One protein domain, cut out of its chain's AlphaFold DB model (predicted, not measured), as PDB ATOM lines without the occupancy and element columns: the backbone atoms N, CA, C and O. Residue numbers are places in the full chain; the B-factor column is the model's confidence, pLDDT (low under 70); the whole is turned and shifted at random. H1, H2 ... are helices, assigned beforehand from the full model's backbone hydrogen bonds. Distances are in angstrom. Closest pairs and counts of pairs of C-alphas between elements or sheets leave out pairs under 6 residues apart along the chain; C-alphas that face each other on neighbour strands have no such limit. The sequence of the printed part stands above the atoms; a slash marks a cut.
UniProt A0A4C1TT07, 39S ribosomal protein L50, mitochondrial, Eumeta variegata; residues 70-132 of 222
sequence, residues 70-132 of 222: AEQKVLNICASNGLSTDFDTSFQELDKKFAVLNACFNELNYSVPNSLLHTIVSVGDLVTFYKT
ATOM      1  N   ALA A  70     -22.016 -38.388  42.323       93.69
ATOM      2  CA  ALA A  70     -21.907 -37.269  41.374       93.69
ATOM      3  C   ALA A  70     -21.333 -36.008  42.030       93.69
ATOM      4  O   ALA A  70     -20.448 -35.360  41.476       93.69
ATOM      5  N   GLU A  71     -21.802 -35.696  43.235       94.00
ATOM      6  CA  GLU A  71     -21.375 -34.513  43.982       94.00
ATOM      7  C   GLU A  71     -19.891 -34.576  44.324       94.00
ATOM      8  O   GLU A  71     -19.148 -33.634  44.071       94.00
ATOM      9  N   GLN A  72     -19.450 -35.717  44.853       94.06
ATOM     10  CA  GLN A  72     -18.067 -35.922  45.267       94.06
ATOM     11  C   GLN A  72     -17.125 -35.826  44.068       94.06
ATOM     12  O   GLN A  72     -16.091 -35.171  44.151       94.06
ATOM     13  N   LYS A  73     -17.505 -36.417  42.929       94.06
ATOM     14  CA  LYS A  73     -16.737 -36.322  41.679       94.06
ATOM     15  C   LYS A  73     -16.590 -34.879  41.217       94.06
ATOM     16  O   LYS A  73     -15.479 -34.431  40.957       94.06
ATOM     17  N   VAL A  74     -17.690 -34.128  41.195       94.75
ATOM     18  CA  VAL A  74     -17.670 -32.708  40.832       94.75
ATOM     19  C   VAL A  74     -16.758 -31.906  41.765       94.75
ATOM     20  O   VAL A  74     -15.912 -31.150  41.289       94.75
ATOM     21  N   LEU A  75     -16.879 -32.097  43.079       94.25
ATOM     22  CA  LEU A  75     -16.048 -31.399  44.062       94.25
ATOM     23  C   LEU A  75     -14.559 -31.750  43.911       94.25
ATOM     24  O   LEU A  75     -13.711 -30.858  43.963       94.25
ATOM     25  N   ASN A  76     -14.240 -33.018  43.643       94.94
ATOM     26  CA  ASN A  76     -12.874 -33.473  43.375       94.94
ATOM     27  C   ASN A  76     -12.303 -32.833  42.099       94.94
ATOM     28  O   ASN A  76     -11.155 -32.379  42.091       94.94
ATOM     29  N   ILE A  77     -13.107 -32.737  41.035       94.50
ATOM     30  CA  ILE A  77     -12.721 -32.053  39.795       94.50
ATOM     31  C   ILE A  77     -12.457 -30.570  40.073       94.50
ATOM     32  O   ILE A  77     -11.427 -30.046  39.641       94.50
ATOM     33  N   CYS A  78     -13.336 -29.886  40.807       92.75
ATOM     34  CA  CYS A  78     -13.147 -28.482  41.177       92.75
ATOM     35  C   CYS A  78     -11.844 -28.274  41.965       92.75
ATOM     36  O   CYS A  78     -11.056 -27.395  41.604       92.75
ATOM     37  N   ALA A  79     -11.561 -29.135  42.947       92.25
ATOM     38  CA  ALA A  79     -10.322 -29.095  43.722       92.25
ATOM     39  C   ALA A  79      -9.077 -29.313  42.839       92.25
ATOM     40  O   ALA A  79      -8.100 -28.574  42.951       92.25
ATOM     41  N   SER A  80      -9.125 -30.268  41.900       92.56
ATOM     42  CA  SER A  80      -8.011 -30.540  40.973       92.56
ATOM     43  C   SER A  80      -7.697 -29.374  40.025       92.56
ATOM     44  O   SER A  80      -6.554 -29.207  39.607       92.56
ATOM     45  N   ASN A  81      -8.698 -28.542  39.722       89.75
ATOM     46  CA  ASN A  81      -8.563 -27.353  38.878       89.75
ATOM     47  C   ASN A  81      -8.269 -26.074  39.691       89.75
ATOM     48  O   ASN A  81      -8.287 -24.972  39.139       89.75
ATOM     49  N   GLY A  82      -7.987 -26.208  40.994       84.31
ATOM     50  CA  GLY A  82      -7.592 -25.099  41.864       84.31
ATOM     51  C   GLY A  82      -8.744 -24.182  42.287       84.31
ATOM     52  O   GLY A  82      -8.504 -23.009  42.573       84.31
ATOM     53  N   LEU A  83      -9.983 -24.680  42.297       85.25
ATOM     54  CA  LEU A  83     -11.138 -23.973  42.858       85.25
ATOM     55  C   LEU A  83     -11.401 -24.440  44.291       85.25
ATOM     56  O   LEU A  83     -11.140 -25.596  44.627       85.25
ATOM     57  N   SER A  84     -11.943 -23.545  45.126       82.56
ATOM     58  CA  SER A  84     -12.404 -23.943  46.457       82.56
ATOM     59  C   SER A  84     -13.575 -24.919  46.341       82.56
ATOM     60  O   SER A  84     -14.367 -24.865  45.397       82.56
ATOM     61  N   THR A  85     -13.676 -25.818  47.316       82.06
ATOM     62  CA  THR A  85     -14.755 -26.808  47.436       82.06
ATOM     63  C   THR A  85     -16.065 -26.172  47.925       82.06
ATOM     64  O   THR A  85     -17.098 -26.837  47.963       82.06
ATOM     65  N   ASP A  86     -16.049 -24.884  48.272       87.44
ATOM     66  CA  ASP A  86     -17.225 -24.171  48.766       87.44
ATOM     67  C   ASP A  86     -18.248 -23.940  47.649       87.44
ATOM     68  O   ASP A  86     -17.907 -23.485  46.551       87.44
ATOM     69  N   PHE A  87     -19.524 -24.191  47.951       85.50
ATOM     70  CA  PHE A  87     -20.624 -24.059  46.992       85.50
ATOM     71  C   PHE A  87     -20.792 -22.634  46.449       85.50
ATOM     72  O   PHE A  87     -21.143 -22.474  45.281       85.50
ATOM     73  N   ASP A  88     -20.468 -21.621  47.257       86.69
ATOM     74  CA  ASP A  88     -20.594 -20.200  46.904       86.69
ATOM     75  C   ASP A  88     -19.441 -19.689  46.021       86.69
ATOM     76  O   ASP A  88     -19.430 -18.531  45.593       86.69
ATOM     77  N   THR A  89     -18.454 -20.540  45.718       88.69
ATOM     78  CA  THR A  89     -17.315 -20.158  44.880       88.69
ATOM     79  C   THR A  89     -17.782 -19.906  43.451       88.69
ATOM     80  O   THR A  89     -18.218 -20.825  42.753       88.69
ATOM     81  N   SER A  90     -17.669 -18.658  42.993       89.81
ATOM     82  CA  SER A  90     -18.013 -18.280  41.621       89.81
ATOM     83  C   SER A  90     -16.867 -18.522  40.636       89.81
ATOM     84  O   SER A  90     -15.692 -18.298  40.937       89.81
ATOM     85  N   PHE A  91     -17.219 -18.920  39.413       90.50
ATOM     86  CA  PHE A  91     -16.293 -19.012  38.288       90.50
ATOM     87  C   PHE A  91     -15.963 -17.620  37.726       90.50
ATOM     88  O   PHE A  91     -16.650 -17.125  36.834       90.50
ATOM     89  N   GLN A  92     -14.891 -16.994  38.217       86.31
ATOM     90  CA  GLN A  92     -14.418 -15.710  37.676       86.31
ATOM     91  C   GLN A  92     -13.674 -15.859  36.342       86.31
ATOM     92  O   GLN A  92     -13.781 -15.011  35.460       86.31
ATOM     93  N   GLU A  93     -12.917 -16.944  36.190       91.81
ATOM     94  CA  GLU A  93     -12.053 -17.173  35.035       91.81
ATOM     95  C   GLU A  93     -12.697 -18.162  34.057       91.81
ATOM     96  O   GLU A  93     -13.024 -19.300  34.414       91.81
ATOM     97  N   LEU A  94     -12.871 -17.726  32.806       92.00
ATOM     98  CA  LEU A  94     -13.518 -18.517  31.754       92.00
ATOM     99  C   LEU A  94     -12.730 -19.789  31.416       92.00
ATOM    100  O   LEU A  94     -13.338 -20.838  31.200       92.00
ATOM    101  N   ASP A  95     -11.399 -19.718  31.437       93.25
ATOM    102  CA  ASP A  95     -10.524 -20.852  31.122       93.25
ATOM    103  C   ASP A  95     -10.653 -21.965  32.169       93.25
ATOM    104  O   ASP A  95     -10.805 -23.139  31.821       93.25
ATOM    105  N   LYS A  96     -10.712 -21.600  33.456       92.19
ATOM    106  CA  LYS A  96     -10.968 -22.550  34.551       92.19
ATOM    107  C   LYS A  96     -12.358 -23.162  34.451       92.19
ATOM    108  O   LYS A  96     -12.503 -24.374  34.596       92.19
ATOM    109  N   LYS A  97     -13.381 -22.351  34.154       93.81
ATOM    110  CA  LYS A  97     -14.750 -22.845  33.944       93.81
ATOM    111  C   LYS A  97     -14.795 -23.873  32.812       93.81
ATOM    112  O   LYS A  97     -15.399 -24.931  32.966       93.81
ATOM    113  N   PHE A  98     -14.129 -23.594  31.695       95.00
ATOM    114  CA  PHE A  98     -14.050 -24.518  30.566       95.00
ATOM    115  C   PHE A  98     -13.309 -25.815  30.925       95.00
ATOM    116  O   PHE A  98     -13.799 -26.899  30.606       95.00
ATOM    117  N   ALA A  99     -12.173 -25.724  31.621       94.94
ATOM    118  CA  ALA A  99     -11.408 -26.888  32.066       94.94
ATOM    119  C   ALA A  99     -12.237 -27.808  32.980       94.94
ATOM    120  O   ALA A  99     -12.313 -29.014  32.734       94.94
ATOM    121  N   VAL A 100     -12.937 -27.232  33.963       95.12
ATOM    122  CA  VAL A 100     -13.821 -27.968  34.881       95.12
ATOM    123  C   VAL A 100     -14.963 -28.646  34.127       95.12
ATOM    124  O   VAL A 100     -15.196 -29.836  34.324       95.12
ATOM    125  N   LEU A 101     -15.650 -27.932  33.231       95.81
ATOM    126  CA  LEU A 101     -16.760 -28.498  32.454       95.81
ATOM    127  C   LEU A 101     -16.308 -29.642  31.537       95.81
ATOM    128  O   LEU A 101     -17.017 -30.641  31.404       95.81
ATOM    129  N   ASN A 102     -15.120 -29.538  30.939       96.31
ATOM    130  CA  ASN A 102     -14.551 -30.622  30.138       96.31
ATOM    131  C   ASN A 102     -14.170 -31.835  30.990       96.31
ATOM    132  O   ASN A 102     -14.421 -32.967  30.581       96.31
ATOM    133  N   ALA A 103     -13.587 -31.619  32.170       96.12
ATOM    134  CA  ALA A 103     -13.279 -32.701  33.100       96.12
ATOM    135  C   ALA A 103     -14.561 -33.414  33.571       96.12
ATOM    136  O   ALA A 103     -14.634 -34.641  33.506       96.12
ATOM    137  N   CYS A 104     -15.613 -32.657  33.904       95.31
ATOM    138  CA  CYS A 104     -16.927 -33.214  34.243       95.31
ATOM    139  C   CYS A 104     -17.515 -34.034  33.088       95.31
ATOM    140  O   CYS A 104     -18.044 -35.122  33.309       95.31
ATOM    141  N   PHE A 105     -17.391 -33.552  31.847       95.25
ATOM    142  CA  PHE A 105     -17.837 -34.297  30.671       95.25
ATOM    143  C   PHE A 105     -17.102 -35.633  30.518       95.25
ATOM    144  O   PHE A 105     -17.738 -36.634  30.201       95.25
ATOM    145  N   ASN A 106     -15.794 -35.670  30.772       95.25
ATOM    146  CA  ASN A 106     -15.008 -36.898  30.658       95.25
ATOM    147  C   ASN A 106     -15.368 -37.929  31.741       95.25
ATOM    148  O   ASN A 106     -15.405 -39.123  31.452       95.25
ATOM    149  N   GLU A 107     -15.652 -37.491  32.971       94.38
ATOM    150  CA  GLU A 107     -15.985 -38.404  34.074       94.38
ATOM    151  C   GLU A 107     -17.443 -38.873  34.059       94.38
ATOM    152  O   GLU A 107     -17.727 -40.056  34.261       94.38
ATOM    153  N   LEU A 108     -18.382 -37.950  33.838       92.62
ATOM    154  CA  LEU A 108     -19.822 -38.209  33.933       92.62
ATOM    155  C   LEU A 108     -20.454 -38.529  32.572       92.62
ATOM    156  O   LEU A 108     -21.620 -38.908  32.516       92.62
ATOM    157  N   ASN A 109     -19.704 -38.382  31.473       93.38
ATOM    158  CA  ASN A 109     -20.168 -38.568  30.091       93.38
ATOM    159  C   ASN A 109     -21.393 -37.708  29.715       93.38
ATOM    160  O   ASN A 109     -22.086 -37.988  28.730       93.38
ATOM    161  N   TYR A 110     -21.636 -36.626  30.462       94.75
ATOM    162  CA  TYR A 110     -22.766 -35.723  30.273       94.75
ATOM    163  C   TYR A 110     -22.305 -34.267  30.176       94.75
ATOM    164  O   TYR A 110     -21.544 -33.769  31.007       94.75
ATOM    165  N   SER A 111     -22.732 -33.596  29.104       94.56
ATOM    166  CA  SER A 111     -22.272 -32.255  28.736       94.56
ATOM    167  C   SER A 111     -23.353 -31.221  29.012       94.56
ATOM    168  O   SER A 111     -24.527 -31.453  28.717       94.56
ATOM    169  N   VAL A 112     -22.941 -30.061  29.518       95.00
ATOM    170  CA  VAL A 112     -23.837 -28.926  29.731       95.00
ATOM    171  C   VAL A 112     -24.237 -28.319  28.379       95.00
ATOM    172  O   VAL A 112     -23.363 -27.963  27.583       95.00
ATOM    173  N   PRO A 113     -25.540 -28.148  28.091       93.50
ATOM    174  CA  PRO A 113     -25.981 -27.492  26.869       93.50
ATOM    175  C   PRO A 113     -25.679 -25.988  26.898       93.50
ATOM    176  O   PRO A 113     -25.760 -25.340  27.940       93.50
ATOM    177  N   ASN A 114     -25.430 -25.402  25.722       93.94
ATOM    178  CA  ASN A 114     -25.079 -23.982  25.582       93.94
ATOM    179  C   ASN A 114     -26.082 -23.029  26.246       93.94
ATOM    180  O   ASN A 114     -25.693 -21.998  26.786       93.94
ATOM    181  N   SER A 115     -27.369 -23.384  26.228       93.00
ATOM    182  CA  SER A 115     -28.428 -22.598  26.859       93.00
ATOM    183  C   SER A 115     -28.276 -22.491  28.374       93.00
ATOM    184  O   SER A 115     -28.737 -21.507  28.926       93.00
ATOM    185  N   LEU A 116     -27.634 -23.453  29.042       93.69
ATOM    186  CA  LEU A 116     -27.479 -23.483  30.502       93.69
ATOM    187  C   LEU A 116     -26.100 -23.003  30.977       93.69
ATOM    188  O   LEU A 116     -25.900 -22.795  32.169       93.69
ATOM    189  N   LEU A 117     -25.151 -22.761  30.063       94.94
ATOM    190  CA  LEU A 117     -23.798 -22.319  30.430       94.94
ATOM    191  C   LEU A 117     -23.779 -20.989  31.195       94.94
ATOM    192  O   LEU A 117     -22.888 -20.778  32.016       94.94
ATOM    193  N   HIS A 118     -24.732 -20.094  30.926       93.75
ATOM    194  CA  HIS A 118     -24.837 -18.804  31.614       93.75
ATOM    195  C   HIS A 118     -25.438 -18.928  33.022       93.75
ATOM    196  O   HIS A 118     -25.149 -18.098  33.873       93.75
ATOM    197  N   THR A 119     -26.248 -19.961  33.266       95.12
ATOM    198  CA  THR A 119     -26.887 -20.223  34.563       95.12
ATOM    199  C   THR A 119     -25.881 -20.744  35.587       95.12
ATOM    200  O   THR A 119     -26.023 -20.477  36.770       95.12
ATOM    201  N   ILE A 120     -24.845 -21.458  35.136       95.12
ATOM    202  CA  ILE A 120     -23.802 -22.003  36.011       95.12
ATOM    203  C   ILE A 120     -22.804 -20.893  36.366       95.12
ATOM    204  O   ILE A 120     -21.851 -20.644  35.616       95.12
ATOM    205  N   VAL A 121     -23.022 -20.216  37.492       93.56
ATOM    206  CA  VAL A 121     -22.153 -19.131  37.987       93.56
ATOM    207  C   VAL A 121     -21.267 -19.611  39.132       93.56
ATOM    208  O   VAL A 121     -20.125 -19.160  39.244       93.56
ATOM    209  N   SER A 122     -21.767 -20.544  39.938       93.81
ATOM    210  CA  SER A 122     -21.108 -21.098  41.121       93.81
ATOM    211  C   SER A 122     -20.871 -22.607  41.019       93.81
ATOM    212  O   SER A 122     -21.480 -23.304  40.197       93.81
ATOM    213  N   VAL A 123     -19.992 -23.133  41.878       94.00
ATOM    214  CA  VAL A 123     -19.793 -24.586  42.039       94.00
ATOM    215  C   VAL A 123     -21.092 -25.265  42.494       94.00
ATOM    216  O   VAL A 123     -21.406 -26.357  42.017       94.00
ATOM    217  N   GLY A 124     -21.894 -24.606  43.337       94.31
ATOM    218  CA  GLY A 124     -23.214 -25.088  43.754       94.31
ATOM    219  C   GLY A 124     -24.190 -25.299  42.595       94.31
ATOM    220  O   GLY A 124     -24.868 -26.330  42.544       94.31
ATOM    221  N   ASP A 125     -24.209 -24.390  41.617       94.94
ATOM    222  CA  ASP A 125     -25.052 -24.529  40.420       94.94
ATOM    223  C   ASP A 125     -24.638 -25.749  39.590       94.94
ATOM    224  O   ASP A 125     -25.481 -26.491  39.081       94.94
ATOM    225  N   LEU A 126     -23.327 -25.980  39.479       95.12
ATOM    226  CA  LEU A 126     -22.766 -27.103  38.730       95.12
ATOM    227  C   LEU A 126     -23.092 -28.436  39.413       95.12
ATOM    228  O   LEU A 126     -23.527 -29.380  38.752       95.12
ATOM    229  N   VAL A 127     -22.942 -28.505  40.737       95.06
ATOM    230  CA  VAL A 127     -23.335 -29.676  41.529       95.06
ATOM    231  C   VAL A 127     -24.835 -29.940  41.379       95.06
ATOM    232  O   VAL A 127     -25.232 -31.073  41.125       95.06
ATOM    233  N   THR A 128     -25.673 -28.903  41.465       95.75
ATOM    234  CA  THR A 128     -27.128 -29.030  41.290       95.75
ATOM    235  C   THR A 128     -27.475 -29.584  39.907       95.75
ATOM    236  O   THR A 128     -28.268 -30.517  39.811       95.75
ATOM    237  N   PHE A 129     -26.826 -29.091  38.850       96.19
ATOM    238  CA  PHE A 129     -27.018 -29.584  37.485       96.19
ATOM    239  C   PHE A 129     -26.702 -31.081  37.342       96.19
ATOM    240  O   PHE A 129     -27.481 -31.826  36.752       96.19
ATOM    241  N   TYR A 130     -25.590 -31.554  37.906       95.88
ATOM    242  CA  TYR A 130     -25.224 -32.973  37.815       95.88
ATOM    243  C   TYR A 130     -25.971 -33.878  38.805       95.88
ATOM    244  O   TYR A 130     -25.919 -35.096  38.662       95.88
ATOM    245  N   LYS A 131     -26.707 -33.320  39.774       95.38
ATOM    246  CA  LYS A 131     -27.673 -34.083  40.582       95.38
ATOM    247  C   LYS A 131     -29.029 -34.243  39.901       95.38
ATOM    248  O   LYS A 131     -29.775 -35.147  40.268       95.38
ATOM    249  N   THR A 132     -29.393 -33.363  38.967       95.50
ATOM    250  CA  THR A 132     -30.710 -33.429  38.323       95.50
ATOM    251  C   THR A 132     -30.765 -34.553  37.284       95.50
ATOM    252  O   THR A 132     -29.985 -34.518  36.330       95.50
TER     253      THR A 132
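Overview. This is residues 70 to 132 of the 222 residues of the protein "39S ribosomal protein L50, mitochondrial" of Eumeta variegata (UniProt A0A4C1TT07). H2, the longest helix, stands at one corner of a small triangle of three helices: H1 packs on both H2 and H3, and H2 and H3 come near each other without touching. Two long loops, residues 81 to 93 and 109 to 122, join the helices in turn. The printed part has 63 residues with three named helices, in the order H1, H2, H3, and no named strand; the class is all helix, with 35 residues in the helices. It is compact, with a radius of gyration of the C-alphas of 10.2 A, and rounded, spanning 23 by 22 by 19 A.

Along the chain. H2, residues 94 to 108, measures 20.8 A from C-alpha 94 at (-13.518, -18.517, 31.754) to C-alpha 108. H1, residues 70 to 80, begins at C-alpha 70 at (-21.907, -37.269, 41.374) and measures 15.4 A. H3, residues 123 to 131, measures 12.4 A and ends at C-alpha 131 at (-27.673, -34.083, 40.582).

Arrangement. H2 and H1 touch and form a helical hairpin; their closest C-alphas, those of Val 100 and Cys 78, are 6.4 A apart. They run opposite ways at a steep tilt of 43 degrees. H1 also touches H3, and the closest C-alphas, those of Glu 71 and Val 127, are 5.8 A apart. These two run opposite ways at a tilt of 35.3 degrees, only just steep. H2 and H3 are near each other, with 7 pairs of C-alphas within 10 A and the closest at 8.5 A. In H1, H2 and H3 every O i to N i+4 pair is within hydrogen-bond range.

Size, cuts and confidence. The two C-alphas farthest apart, those of Ser 80 and Ser 115, are 26.1 A apart. The links H1 to H2, of 13 residues, and H2 to H3, of 14, are long. The printed part has no cut, its mean pLDDT is 92.9, and no printed residue is under 70.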